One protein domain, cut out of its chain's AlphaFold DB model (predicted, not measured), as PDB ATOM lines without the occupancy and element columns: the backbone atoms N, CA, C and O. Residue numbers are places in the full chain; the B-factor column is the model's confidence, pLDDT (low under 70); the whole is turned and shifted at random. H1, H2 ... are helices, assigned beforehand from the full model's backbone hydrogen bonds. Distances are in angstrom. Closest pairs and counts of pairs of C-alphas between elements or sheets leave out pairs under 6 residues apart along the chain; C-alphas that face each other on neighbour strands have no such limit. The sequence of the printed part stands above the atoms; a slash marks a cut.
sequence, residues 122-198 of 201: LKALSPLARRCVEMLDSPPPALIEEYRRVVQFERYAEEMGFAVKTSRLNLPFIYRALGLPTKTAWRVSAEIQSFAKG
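Overview. This is residues 122 to 198 of the 201 residues of the protein "Sigma70_r2 domain-containing protein" of Phormidium willei BDU 130791 (UniProt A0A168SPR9). A small head of three helices, H1, H3 and H4, has a long arm, the helix H2, leading away from it, and an unnamed stretch, residues 160 to 170, runs back from the far end of H2 to H3. In the head H1 crosses both H3 and H4, while H3 and H4 form a short helical hairpin; the arm makes the length of the whole. The printed part has 77 residues, with four named helices in the order H1, H2, H3, H4 and no named strand, and its class is all helix. It is loose, with a radius of gyration of the C-alphas of 14.6 A, and elongated, spanning 46 by 24 by 22 A.

Arrangement. H1, residues 127 to 137, touches H3, residues 171 to 177, with the C-alphas of Cys 132 and Ile 174 closest at 6.8 A. Their lines are about perpendicular, at 77 degrees. H1 also touches H4, residues 182 to 196, which meets it with residues 188 to 192 alone; the closest C-alphas are those of Ala 129 and Val 188, 5.4 A apart. These two lines are only just about perpendicular, at 70.2 degrees. H2, residues 141 to 159, touches no helix and is apart from H1 and H4. It is close to but not clearly touching H3, with the closest C-alphas, those of Leu 143 and Ala 177, 7.3 A apart, and the two lines are about perpendicular at 79 degrees. H3 and H4, a helical hairpin, only just touch, with 3 pairs of C-alphas within 8 A, and H4 does so with residues 185 to 189 alone. Their closest C-alphas are those of Tyr 175 and Ala 185, 6.2 A apart. They run opposite ways at a tilt of 35.0 degrees, only just steep. The helix packing is mostly crossed: of the 3 pairs of helices that touch, 0 are at a shallow tilt. In H1, H2, H3 and H4 every O i to N i+4 pair is within hydrogen-bond range.

Along the chain. H1 runs from Pro 127, C-alpha at (-34.507, -23.635, -38.685), to Asp 137, 15.4 A. H2, the longest helix with 19 residues, runs from Pro 141 to Glu 159, C-alpha at (-19.136, -57.156, -57.037), 27.1 A. H3 runs from Leu 171 to Ala 177, 9.8 A. H4 runs from Thr 182 to Ala 196, C-alpha at (-46.197, -34.869, -42.267), 20.6 A.

Size, cuts and confidence. The two C-alphas farthest apart, those of Ala 124 and Met 160, are 46.7 A apart. The printed part has no cut. The link from H2 to H3, 11 residues, is long; the links H1 to H2 and H3 to H4 are tight. The mean pLDDT of the printed part is 86.4, and residue 198 alone is under 70.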
ATOM      1  N   LEU A 122     -43.472 -25.078 -44.158       76.81
ATOM      2  CA  LEU A 122     -42.011 -24.973 -44.089       76.81
ATOM      3  C   LEU A 122     -41.569 -23.829 -43.165       76.81
ATOM      4  O   LEU A 122     -40.588 -23.973 -42.431       76.81
ATOM      5  N   LYS A 123     -42.312 -22.712 -43.140       79.88
ATOM      6  CA  LYS A 123     -42.050 -21.590 -42.224       79.88
ATOM      7  C   LYS A 123     -42.294 -21.929 -40.748       79.88
ATOM      8  O   LYS A 123     -41.644 -21.328 -39.896       79.88
ATOM      9  N   ALA A 124     -43.171 -22.886 -40.447       81.75
ATOM     10  CA  ALA A 124     -43.465 -23.321 -39.080       81.75
ATOM     11  C   ALA A 124     -42.418 -24.293 -38.499       81.75
ATOM     12  O   ALA A 124     -42.364 -24.473 -37.284       81.75
ATOM     13  N   LEU A 125     -41.583 -24.903 -39.348       85.12
ATOM     14  CA  LEU A 125     -40.499 -25.784 -38.911       85.12
ATOM     15  C   LEU A 125     -39.364 -25.006 -38.244       85.12
ATOM     16  O   LEU A 125     -39.027 -23.887 -38.652       85.12
ATOM     17  N   SER A 126     -38.710 -25.659 -37.281       90.25
ATOM     18  CA  SER A 126     -37.454 -25.189 -36.709       90.25
ATOM     19  C   SER A 126     -36.404 -24.951 -37.809       90.25
ATOM     20  O   SER A 126     -36.388 -25.670 -38.814       90.25
ATOM     21  N   PRO A 127     -35.489 -23.971 -37.648       89.31
ATOM     22  CA  PRO A 127     -34.507 -23.635 -38.685       89.31
ATOM     23  C   PRO A 127     -33.671 -24.837 -39.146       89.31
ATOM     24  O   PRO A 127     -33.322 -24.952 -40.319       89.31
ATOM     25  N   LEU A 128     -33.384 -25.760 -38.225       87.25
ATOM     26  CA  LEU A 128     -32.615 -26.966 -38.507       87.25
ATOM     27  C   LEU A 128     -33.446 -28.007 -39.272       87.25
ATOM     28  O   LEU A 128     -32.953 -28.578 -40.241       87.25
ATOM     29  N   ALA A 129     -34.708 -28.227 -38.884       86.88
ATOM     30  CA  ALA A 129     -35.605 -29.130 -39.601       86.88
ATOM     31  C   ALA A 129     -35.900 -28.629 -41.019       86.88
ATOM     32  O   ALA A 129     -35.860 -29.415 -41.963       86.88
ATOM     33  N   ARG A 130     -36.102 -27.317 -41.180       87.12
ATOM     34  CA  ARG A 130     -36.264 -26.681 -42.491       87.12
ATOM     35  C   ARG A 130     -35.060 -26.940 -43.386       87.12
ATOM     36  O   ARG A 130     -35.235 -27.442 -44.488       87.12
ATOM     37  N   ARG A 131     -33.846 -26.696 -42.884       87.38
ATOM     38  CA  ARG A 131     -32.610 -26.932 -43.638       87.38
ATOM     39  C   ARG A 131     -32.459 -28.392 -44.074       87.38
ATOM     40  O   ARG A 131     -32.022 -28.650 -45.188       87.38
ATOM     41  N   CYS A 132     -32.838 -29.351 -43.227       87.31
ATOM     42  CA  CYS A 132     -32.830 -30.771 -43.593       87.31
ATOM     43  C   CYS A 132     -33.826 -31.099 -44.716       87.31
ATOM     44  O   CYS A 132     -33.510 -31.913 -45.579       87.31
ATOM     45  N   VAL A 133     -35.013 -30.484 -44.707       86.50
ATOM     46  CA  VAL A 133     -36.020 -30.660 -45.765       86.50
ATOM     47  C   VAL A 133     -35.568 -29.991 -47.064       86.50
ATOM     48  O   VAL A 133     -35.633 -30.615 -48.115       86.50
ATOM     49  N   GLU A 134     -35.020 -28.777 -46.992       87.69
ATOM     50  CA  GLU A 134     -34.434 -28.081 -48.145       87.69
ATOM     51  C   GLU A 134     -33.295 -28.892 -48.778       87.69
ATOM     52  O   GLU A 134     -33.216 -28.996 -49.995       87.69
ATOM     53  N   MET A 135     -32.449 -29.537 -47.967       87.94
ATOM     54  CA  MET A 135     -31.385 -30.419 -48.463       87.94
ATOM     55  C   MET A 135     -31.894 -31.716 -49.101       87.94
ATOM     56  O   MET A 135     -31.150 -32.333 -49.859       87.94
ATOM     57  N   LEU A 136     -33.113 -32.164 -48.787       87.00
ATOM     58  CA  LEU A 136     -33.736 -33.292 -49.487       87.00
ATOM     59  C   LEU A 136     -34.318 -32.867 -50.830       87.00
ATOM     60  O   LEU A 136     -34.208 -33.617 -51.794       87.00
ATOM     61  N   ASP A 137     -34.949 -31.697 -50.860       87.19
ATOM     62  CA  ASP A 137     -35.619 -31.161 -52.042       87.19
ATOM     63  C   ASP A 137     -34.607 -30.673 -53.089       87.19
ATOM     64  O   ASP A 137     -34.674 -31.028 -54.263       87.19
ATOM     65  N   SER A 138     -33.604 -29.922 -52.638       88.75
ATOM     66  CA  SER A 138     -32.537 -29.347 -53.455       88.75
ATOM     67  C   SER A 138     -31.171 -29.654 -52.823       88.75
ATOM     68  O   SER A 138     -30.579 -28.798 -52.153       88.75
ATOM     69  N   PRO A 139     -30.649 -30.888 -52.985       88.44
ATOM     70  CA  PRO A 139     -29.411 -31.307 -52.340       88.44
ATOM     71  C   PRO A 139     -28.206 -30.506 -52.854       88.44
ATOM     72  O   PRO A 139     -28.020 -30.377 -54.067       88.44
ATOM     73  N   PRO A 140     -27.339 -29.992 -51.963       91.31
ATOM     74  CA  PRO A 140     -26.155 -29.255 -52.383       91.31
ATOM     75  C   PRO A 140     -25.166 -30.180 -53.118       91.31
ATOM     76  O   PRO A 140     -25.071 -31.362 -52.771       91.31
ATOM     77  N   PRO A 141     -24.360 -29.661 -54.068       90.62
ATOM     78  CA  PRO A 141     -23.440 -30.475 -54.870       90.62
ATOM     79  C   PRO A 141     -22.509 -31.366 -54.038       90.62
ATOM     80  O   PRO A 141     -22.343 -32.542 -54.347       90.62
ATOM     81  N   ALA A 142     -21.996 -30.849 -52.917       89.25
ATOM     82  CA  ALA A 142     -21.140 -31.606 -52.003       89.25
ATOM     83  C   ALA A 142     -21.824 -32.860 -51.417       89.25
ATOM     84  O   ALA A 142     -21.187 -33.895 -51.240       89.25
ATOM     85  N   LEU A 143     -23.134 -32.795 -51.145       88.81
ATOM     86  CA  LEU A 143     -23.900 -33.935 -50.632       88.81
ATOM     87  C   LEU A 143     -24.135 -34.986 -51.725       88.81
ATOM     88  O   LEU A 143     -24.104 -36.184 -51.449       88.81
ATOM     89  N   ILE A 144     -24.345 -34.538 -52.966       90.12
ATOM     90  CA  ILE A 144     -24.506 -35.418 -54.128       90.12
ATOM     91  C   ILE A 144     -23.207 -36.178 -54.402       90.12
ATOM     92  O   ILE A 144     -23.245 -37.373 -54.686       90.12
ATOM     93  N   GLU A 145     -22.058 -35.509 -54.310       91.94
ATOM     94  CA  GLU A 145     -20.751 -36.152 -54.465       91.94
ATOM     95  C   GLU A 145     -20.520 -37.228 -53.408       91.94
ATOM     96  O   GLU A 145     -20.152 -38.351 -53.746       91.94
ATOM     97  N   GLU A 146     -20.802 -36.919 -52.143       87.94
ATOM     98  CA  GLU A 146     -20.675 -37.889 -51.059       87.94
ATOM     99  C   GLU A 146     -21.628 -39.077 -51.249       87.94
ATOM    100  O   GLU A 146     -21.235 -40.233 -51.098       87.94
ATOM    101  N   TYR A 147     -22.865 -38.815 -51.678       91.00
ATOM    102  CA  TYR A 147     -23.819 -39.867 -52.018       91.00
ATOM    103  C   TYR A 147     -23.303 -40.764 -53.152       91.00
ATOM    104  O   TYR A 147     -23.366 -41.989 -53.048       91.00
ATOM    105  N   ARG A 148     -22.725 -40.181 -54.210       90.69
ATOM    106  CA  ARG A 148     -22.126 -40.939 -55.320       90.69
ATOM    107  C   ARG A 148     -20.975 -41.826 -54.856       90.69
ATOM    108  O   ARG A 148     -20.904 -42.963 -55.310       90.69
ATOM    109  N   ARG A 149     -20.116 -41.348 -53.948       89.56
ATOM    110  CA  ARG A 149     -19.023 -42.161 -53.380       89.56
ATOM    111  C   ARG A 149     -19.559 -43.380 -52.640       89.56
ATOM    112  O   ARG A 149     -19.066 -44.482 -52.855       89.56
ATOM    113  N   VAL A 150     -20.595 -43.195 -51.821       88.38
ATOM    114  CA  VAL A 150     -21.237 -44.301 -51.096       88.38
ATOM    115  C   VAL A 150     -21.838 -45.308 -52.074       88.38
ATOM    116  O   VAL A 150     -21.569 -46.496 -51.953       88.38
ATOM    117  N   VAL A 151     -22.566 -44.847 -53.093       89.62
ATOM    118  CA  VAL A 151     -23.155 -45.733 -54.111       89.62
ATOM    119  C   VAL A 151     -22.086 -46.489 -54.909       89.62
ATOM    120  O   VAL A 151     -22.261 -47.666 -55.211       89.62
ATOM    121  N   GLN A 152     -20.973 -45.843 -55.260       90.38
ATOM    122  CA  GLN A 152     -19.859 -46.502 -55.952       90.38
ATOM    123  C   GLN A 152     -19.202 -47.571 -55.078       90.38
ATOM    124  O   GLN A 152     -18.937 -48.672 -55.557       90.38
ATOM    125  N   PHE A 153     -18.984 -47.272 -53.797       89.31
ATOM    126  CA  PHE A 153     -18.459 -48.238 -52.838       89.31
ATOM    127  C   PHE A 153     -19.406 -49.431 -52.646       89.31
ATOM    128  O   PHE A 153     -18.950 -50.568 -52.596       89.31
ATOM    129  N   GLU A 154     -20.717 -49.188 -52.590       88.25
ATOM    130  CA  GLU A 154     -21.733 -50.244 -52.504       88.25
ATOM    131  C   GLU A 154     -21.675 -51.183 -53.707       88.25
ATOM    132  O   GLU A 154     -21.597 -52.393 -53.518       88.25
ATOM    133  N   ARG A 155     -21.621 -50.635 -54.927       88.38
ATOM    134  CA  ARG A 155     -21.489 -51.437 -56.154       88.38
ATOM    135  C   ARG A 155     -20.225 -52.289 -56.148       88.38
ATOM    136  O   ARG A 155     -20.285 -53.476 -56.436       88.38
ATOM    137  N   TYR A 156     -19.097 -51.694 -55.769       91.69
ATOM    138  CA  TYR A 156     -17.831 -52.415 -55.681       91.69
ATOM    139  C   TYR A 156     -17.871 -53.541 -54.634       91.69
ATOM    140  O   TYR A 156     -17.358 -54.635 -54.853       91.69
ATOM    141  N   ALA A 157     -18.504 -53.304 -53.486       90.06
ATOM    142  CA  ALA A 157     -18.651 -54.315 -52.449       90.06
ATOM    143  C   ALA A 157     -19.610 -55.449 -52.861       90.06
ATOM    144  O   ALA A 157     -19.341 -56.608 -52.544       90.06
ATOM    145  N   GLU A 158     -20.679 -55.136 -53.601       90.12
ATOM    146  CA  GLU A 158     -21.574 -56.128 -54.208       90.12
ATOM    147  C   GLU A 158     -20.836 -57.006 -55.231       90.12
ATOM    148  O   GLU A 158     -20.975 -58.228 -55.190       90.12
ATOM    149  N   GLU A 159     -19.995 -56.417 -56.091       91.25
ATOM    150  CA  GLU A 159     -19.136 -57.156 -57.037       91.25
ATOM    151  C   GLU A 159     -18.177 -58.117 -56.321       91.25
ATOM    152  O   GLU A 159     -17.912 -59.219 -56.802       91.25
ATOM    153  N   MET A 160     -17.703 -57.734 -55.138       89.69
ATOM    154  CA  MET A 160     -16.844 -58.560 -54.282       89.69
ATOM    155  C   MET A 160     -17.622 -59.598 -53.449       89.69
ATOM    156  O   MET A 160     -17.027 -60.313 -52.643       89.69
ATOM    157  N   GLY A 161     -18.944 -59.703 -53.628       90.06
ATOM    158  CA  GLY A 161     -19.795 -60.680 -52.945       90.06
ATOM    159  C   GLY A 161     -20.157 -60.311 -51.504       90.06
ATOM    160  O   GLY A 161     -20.668 -61.155 -50.763       90.06
ATOM    161  N   PHE A 162     -19.917 -59.068 -51.078       89.69
ATOM    162  CA  PHE A 162     -20.354 -58.593 -49.771       89.69
ATOM    163  C   PHE A 162     -21.815 -58.145 -49.817       89.69
ATOM    164  O   PHE A 162     -22.241 -57.395 -50.693       89.69
ATOM    165  N   ALA A 163     -22.592 -58.561 -48.816       80.50
ATOM    166  CA  ALA A 163     -23.955 -58.081 -48.640       80.50
ATOM    167  C   ALA A 163     -23.939 -56.650 -48.081       80.50
ATOM    168  O   ALA A 163     -23.736 -56.449 -46.880       80.50
ATOM    169  N   VAL A 164     -24.181 -55.655 -48.936       81.38
ATOM    170  CA  VAL A 164     -24.293 -54.251 -48.523       81.38
ATOM    171  C   VAL A 164     -25.749 -53.792 -48.564       81.38
ATOM    172  O   VAL A 164     -26.555 -54.244 -49.373       81.38
ATOM    173  N   LYS A 165     -26.132 -52.923 -47.622       75.44
ATOM    174  CA  LYS A 165     -27.462 -52.305 -47.610       75.44
ATOM    175  C   LYS A 165     -27.443 -51.082 -48.514       75.44
ATOM    176  O   LYS A 165     -26.673 -50.173 -48.240       75.44
ATOM    177  N   THR A 166     -28.341 -51.030 -49.492       70.94
ATOM    178  CA  THR A 166     -28.461 -49.903 -50.426       70.94
ATOM    179  C   THR A 166     -28.726 -48.589 -49.689       70.94
ATOM    180  O   THR A 166     -29.772 -48.422 -49.044       70.94
ATOM    181  N   SER A 167     -27.809 -47.630 -49.808       75.38
ATOM    182  CA  SER A 167     -27.991 -46.293 -49.254       75.38
ATOM    183  C   SER A 167     -28.915 -45.476 -50.150       75.38
ATOM    184  O   SER A 167     -28.673 -45.248 -51.336       75.38
ATOM    185  N   ARG A 168     -30.009 -44.993 -49.562       81.62
ATOM    186  CA  ARG A 168     -30.909 -44.018 -50.190       81.62
ATOM    187  C   ARG A 168     -30.608 -42.636 -49.635       81.62
ATOM    188  O   ARG A 168     -30.346 -42.518 -48.437       81.62
ATOM    189  N   LEU A 169     -30.713 -41.606 -50.471       82.62
ATOM    190  CA  LEU A 169     -30.717 -40.226 -49.994       82.62
ATOM    191  C   LEU A 169     -31.963 -40.032 -49.120       82.62
ATOM    192  O   LEU A 169     -33.093 -40.028 -49.600       82.62
ATOM    193  N   ASN A 170     -31.759 -39.992 -47.809       87.56
ATOM    194  CA  ASN A 170     -32.824 -39.939 -46.818       87.56
ATOM    195  C   ASN A 170     -32.409 -39.048 -45.639       87.56
ATOM    196  O   ASN A 170     -31.251 -38.646 -45.521       87.56
ATOM    197  N   LEU A 171     -33.358 -38.750 -44.747       86.00
ATOM    198  CA  LEU A 171     -33.091 -37.955 -43.543       86.00
ATOM    199  C   LEU A 171     -31.901 -38.494 -42.719       86.00
ATOM    200  O   LEU A 171     -31.012 -37.705 -42.407       86.00
ATOM    201  N   PRO A 172     -31.797 -39.810 -42.422       88.50
ATOM    202  CA  PRO A 172     -30.614 -40.368 -41.761       88.50
ATOM    203  C   PRO A 172     -29.276 -40.062 -42.451       88.50
ATOM    204  O   PRO A 172     -28.291 -39.791 -41.765       88.50
ATOM    205  N   PHE A 173     -29.231 -40.093 -43.784       87.69
ATOM    206  CA  PHE A 173     -28.036 -39.759 -44.558       87.69
ATOM    207  C   PHE A 173     -27.649 -38.289 -44.367       87.69
ATOM    208  O   PHE A 173     -26.497 -37.986 -44.061       87.69
ATOM    209  N   ILE A 174     -28.625 -37.381 -44.446       88.31
ATOM    210  CA  ILE A 174     -28.407 -35.944 -44.234       88.31
ATOM    211  C   ILE A 174     -27.957 -35.653 -42.805       88.31
ATOM    212  O   ILE A 174     -27.044 -34.862 -42.602       88.31
ATOM    213  N   TYR A 175     -28.533 -36.319 -41.804       91.56
ATOM    214  CA  TYR A 175     -28.112 -36.138 -40.412       91.56
ATOM    215  C   TYR A 175     -26.657 -36.530 -40.194       91.56
ATOM    216  O   TYR A 175     -25.949 -35.850 -39.453       91.56
ATOM    217  N   ARG A 176     -26.209 -37.601 -40.863       88.00
ATOM    218  CA  ARG A 176     -24.809 -38.024 -40.842       88.00
ATOM    219  C   ARG A 176     -23.917 -37.001 -41.538       88.00
ATOM    220  O   ARG A 176     -22.903 -36.623 -40.965       88.00
ATOM    221  N   ALA A 177     -24.318 -36.519 -42.714       87.25
ATOM    222  CA  ALA A 177     -23.574 -35.504 -43.459       87.25
ATOM    223  C   ALA A 177     -23.459 -34.172 -42.692       87.25
ATOM    224  O   ALA A 177     -22.433 -33.504 -42.756       87.25
ATOM    225  N   LEU A 178     -24.486 -33.810 -41.921       86.62
ATOM    226  CA  LEU A 178     -24.502 -32.626 -41.060       86.62
ATOM    227  C   LEU A 178     -23.816 -32.832 -39.700       86.62
ATOM    228  O   LEU A 178     -23.734 -31.884 -38.920       86.62
ATOM    229  N   GLY A 179     -23.367 -34.050 -39.377       90.69
ATOM    230  CA  GLY A 179     -22.757 -34.361 -38.083       90.69
ATOM    231  C   GLY A 179     -23.706 -34.178 -36.893       90.69
ATOM    232  O   GLY A 179     -23.266 -33.849 -35.792       90.69
ATOM    233  N   LEU A 180     -25.018 -34.346 -37.093       90.25
ATOM    234  CA  LEU A 180     -25.995 -34.121 -36.030       90.25
ATOM    235  C   LEU A 180     -25.917 -35.226 -34.963       90.25
ATOM    236  O   LEU A 180     -25.974 -36.412 -35.300       90.25
ATOM    237  N   PRO A 181     -25.895 -34.872 -33.663       91.56
ATOM    238  CA  PRO A 181     -26.016 -35.851 -32.592       91.56
ATOM    239  C   PRO A 181     -27.341 -36.611 -32.686       91.56
ATOM    240  O   PRO A 181     -28.384 -36.017 -32.976       91.56
ATOM    241  N   THR A 182     -27.342 -37.900 -32.339       87.88
ATOM    242  CA  THR A 182     -28.523 -38.784 -32.420       87.88
ATOM    243  C   THR A 182     -29.762 -38.193 -31.742       87.88
ATOM    244  O   THR A 182     -30.869 -38.279 -32.269       87.88
ATOM    245  N   LYS A 183     -29.583 -37.529 -30.591       89.69
ATOM    246  CA  LYS A 183     -30.672 -36.878 -29.845       89.69
ATOM    247  C   LYS A 183     -31.301 -35.714 -30.623       89.69
ATOM    248  O   LYS A 183     -32.516 -35.533 -30.579       89.69
ATOM    249  N   THR A 184     -30.487 -34.941 -31.336       88.31
ATOM    250  CA  THR A 184     -30.934 -33.817 -32.171       88.31
ATOM    251  C   THR A 184     -31.601 -34.327 -33.443       88.31
ATOM    252  O   THR A 184     -32.697 -33.881 -33.771       88.31
ATOM    253  N   ALA A 185     -31.003 -35.323 -34.098       88.25
ATOM    254  CA  ALA A 185     -31.575 -35.992 -35.265       88.25
ATOM    255  C   ALA A 185     -32.966 -36.576 -34.969       88.25
ATOM    256  O   ALA A 185     -33.896 -36.395 -35.751       88.25
ATOM    257  N   TRP A 186     -33.140 -37.213 -33.806       89.44
ATOM    258  CA  TRP A 186     -34.432 -37.759 -33.391       89.44
ATOM    259  C   TRP A 186     -35.494 -36.672 -33.186       89.44
ATOM    260  O   TRP A 186     -36.617 -36.826 -33.658       89.44
ATOM    261  N   ARG A 187     -35.140 -35.547 -32.545       89.00
ATOM    262  CA  ARG A 187     -36.054 -34.403 -32.359       89.00
ATOM    263  C   ARG A 187     -36.508 -33.813 -33.692       89.00
ATOM    264  O   ARG A 187     -37.697 -33.585 -33.873       89.00
ATOM    265  N   VAL A 188     -35.575 -33.630 -34.623       88.75
ATOM    266  CA  VAL A 188     -35.847 -33.103 -35.968       88.75
ATOM    267  C   VAL A 188     -36.704 -34.076 -36.776       88.75
ATOM    268  O   VAL A 188     -37.676 -33.671 -37.403       88.75
ATOM    269  N   SER A 189     -36.414 -35.377 -36.706       88.12
ATOM    270  CA  SER A 189     -37.254 -36.405 -37.325       88.12
ATOM    271  C   SER A 189     -38.666 -36.437 -36.751       88.12
ATOM    272  O   SER A 189     -39.615 -36.542 -37.520       88.12
ATOM    273  N   ALA A 190     -38.814 -36.357 -35.428       87.31
ATOM    274  CA  ALA A 190     -40.119 -36.346 -34.773       87.31
ATOM    275  C   ALA A 190     -40.923 -35.098 -35.162       87.31
ATOM    276  O   ALA A 190     -42.117 -35.196 -35.431       87.31
ATOM    277  N   GLU A 191     -40.250 -33.950 -35.256       86.56
ATOM    278  CA  GLU A 191     -40.825 -32.711 -35.763       86.56
ATOM    279  C   GLU A 191     -41.355 -32.926 -37.188       86.56
ATOM    280  O   GLU A 191     -42.569 -32.905 -37.386       86.56
ATOM    281  N   ILE A 192     -40.488 -33.273 -38.144       85.44
ATOM    282  CA  ILE A 192     -40.854 -33.494 -39.554       85.44
ATOM    283  C   ILE A 192     -41.985 -34.528 -39.698       85.44
ATOM    284  O   ILE A 192     -42.914 -34.321 -40.475       85.44
ATOM    285  N   GLN A 193     -41.959 -35.621 -38.929       84.69
ATOM    286  CA  GLN A 193     -43.005 -36.650 -38.964       84.69
ATOM    287  C   GLN A 193     -44.344 -36.169 -38.396       84.69
ATOM    288  O   GLN A 193     -45.382 -36.475 -38.980       84.69
ATOM    289  N   SER A 194     -44.341 -35.419 -37.289       80.81
ATOM    290  CA  SER A 194     -45.567 -34.823 -36.736       80.81
ATOM    291  C   SER A 194     -46.203 -33.836 -37.720       80.81
ATOM    292  O   SER A 194     -47.422 -33.812 -37.879       80.81
ATOM    293  N   PHE A 195     -45.369 -33.101 -38.462       73.19
ATOM    294  CA  PHE A 195     -45.813 -32.191 -39.514       73.19
ATOM    295  C   PHE A 195     -46.339 -32.928 -40.752       73.19
ATOM    296  O   PHE A 195     -47.348 -32.512 -41.316       73.19
ATOM    297  N   ALA A 196     -45.725 -34.048 -41.147       72.38
ATOM    298  CA  ALA A 196     -46.197 -34.869 -42.267       72.38
ATOM    299  C   ALA A 196     -47.565 -35.525 -41.998       72.38
ATOM    300  O   ALA A 196     -48.331 -35.750 -42.930       72.38
ATOM    301  N   LYS A 197     -47.884 -35.818 -40.731       73.50
ATOM    302  CA  LYS A 197     -49.167 -36.409 -40.319       73.50
ATOM    303  C   LYS A 197     -50.291 -35.393 -40.101       73.50
ATOM    304  O   LYS A 197     -51.431 -35.800 -39.919       73.50
ATOM    305  N   GLY A 198     -49.986 -34.092 -40.107       63.72
ATOM    306  CA  GLY A 198     -50.970 -33.045 -39.815       63.72
ATOM    307  C   GLY A 198     -51.413 -32.982 -38.346       63.72
ATOM    308  O   GLY A 198     -52.425 -32.359 -38.054       63.72
TER     309      GLY A 198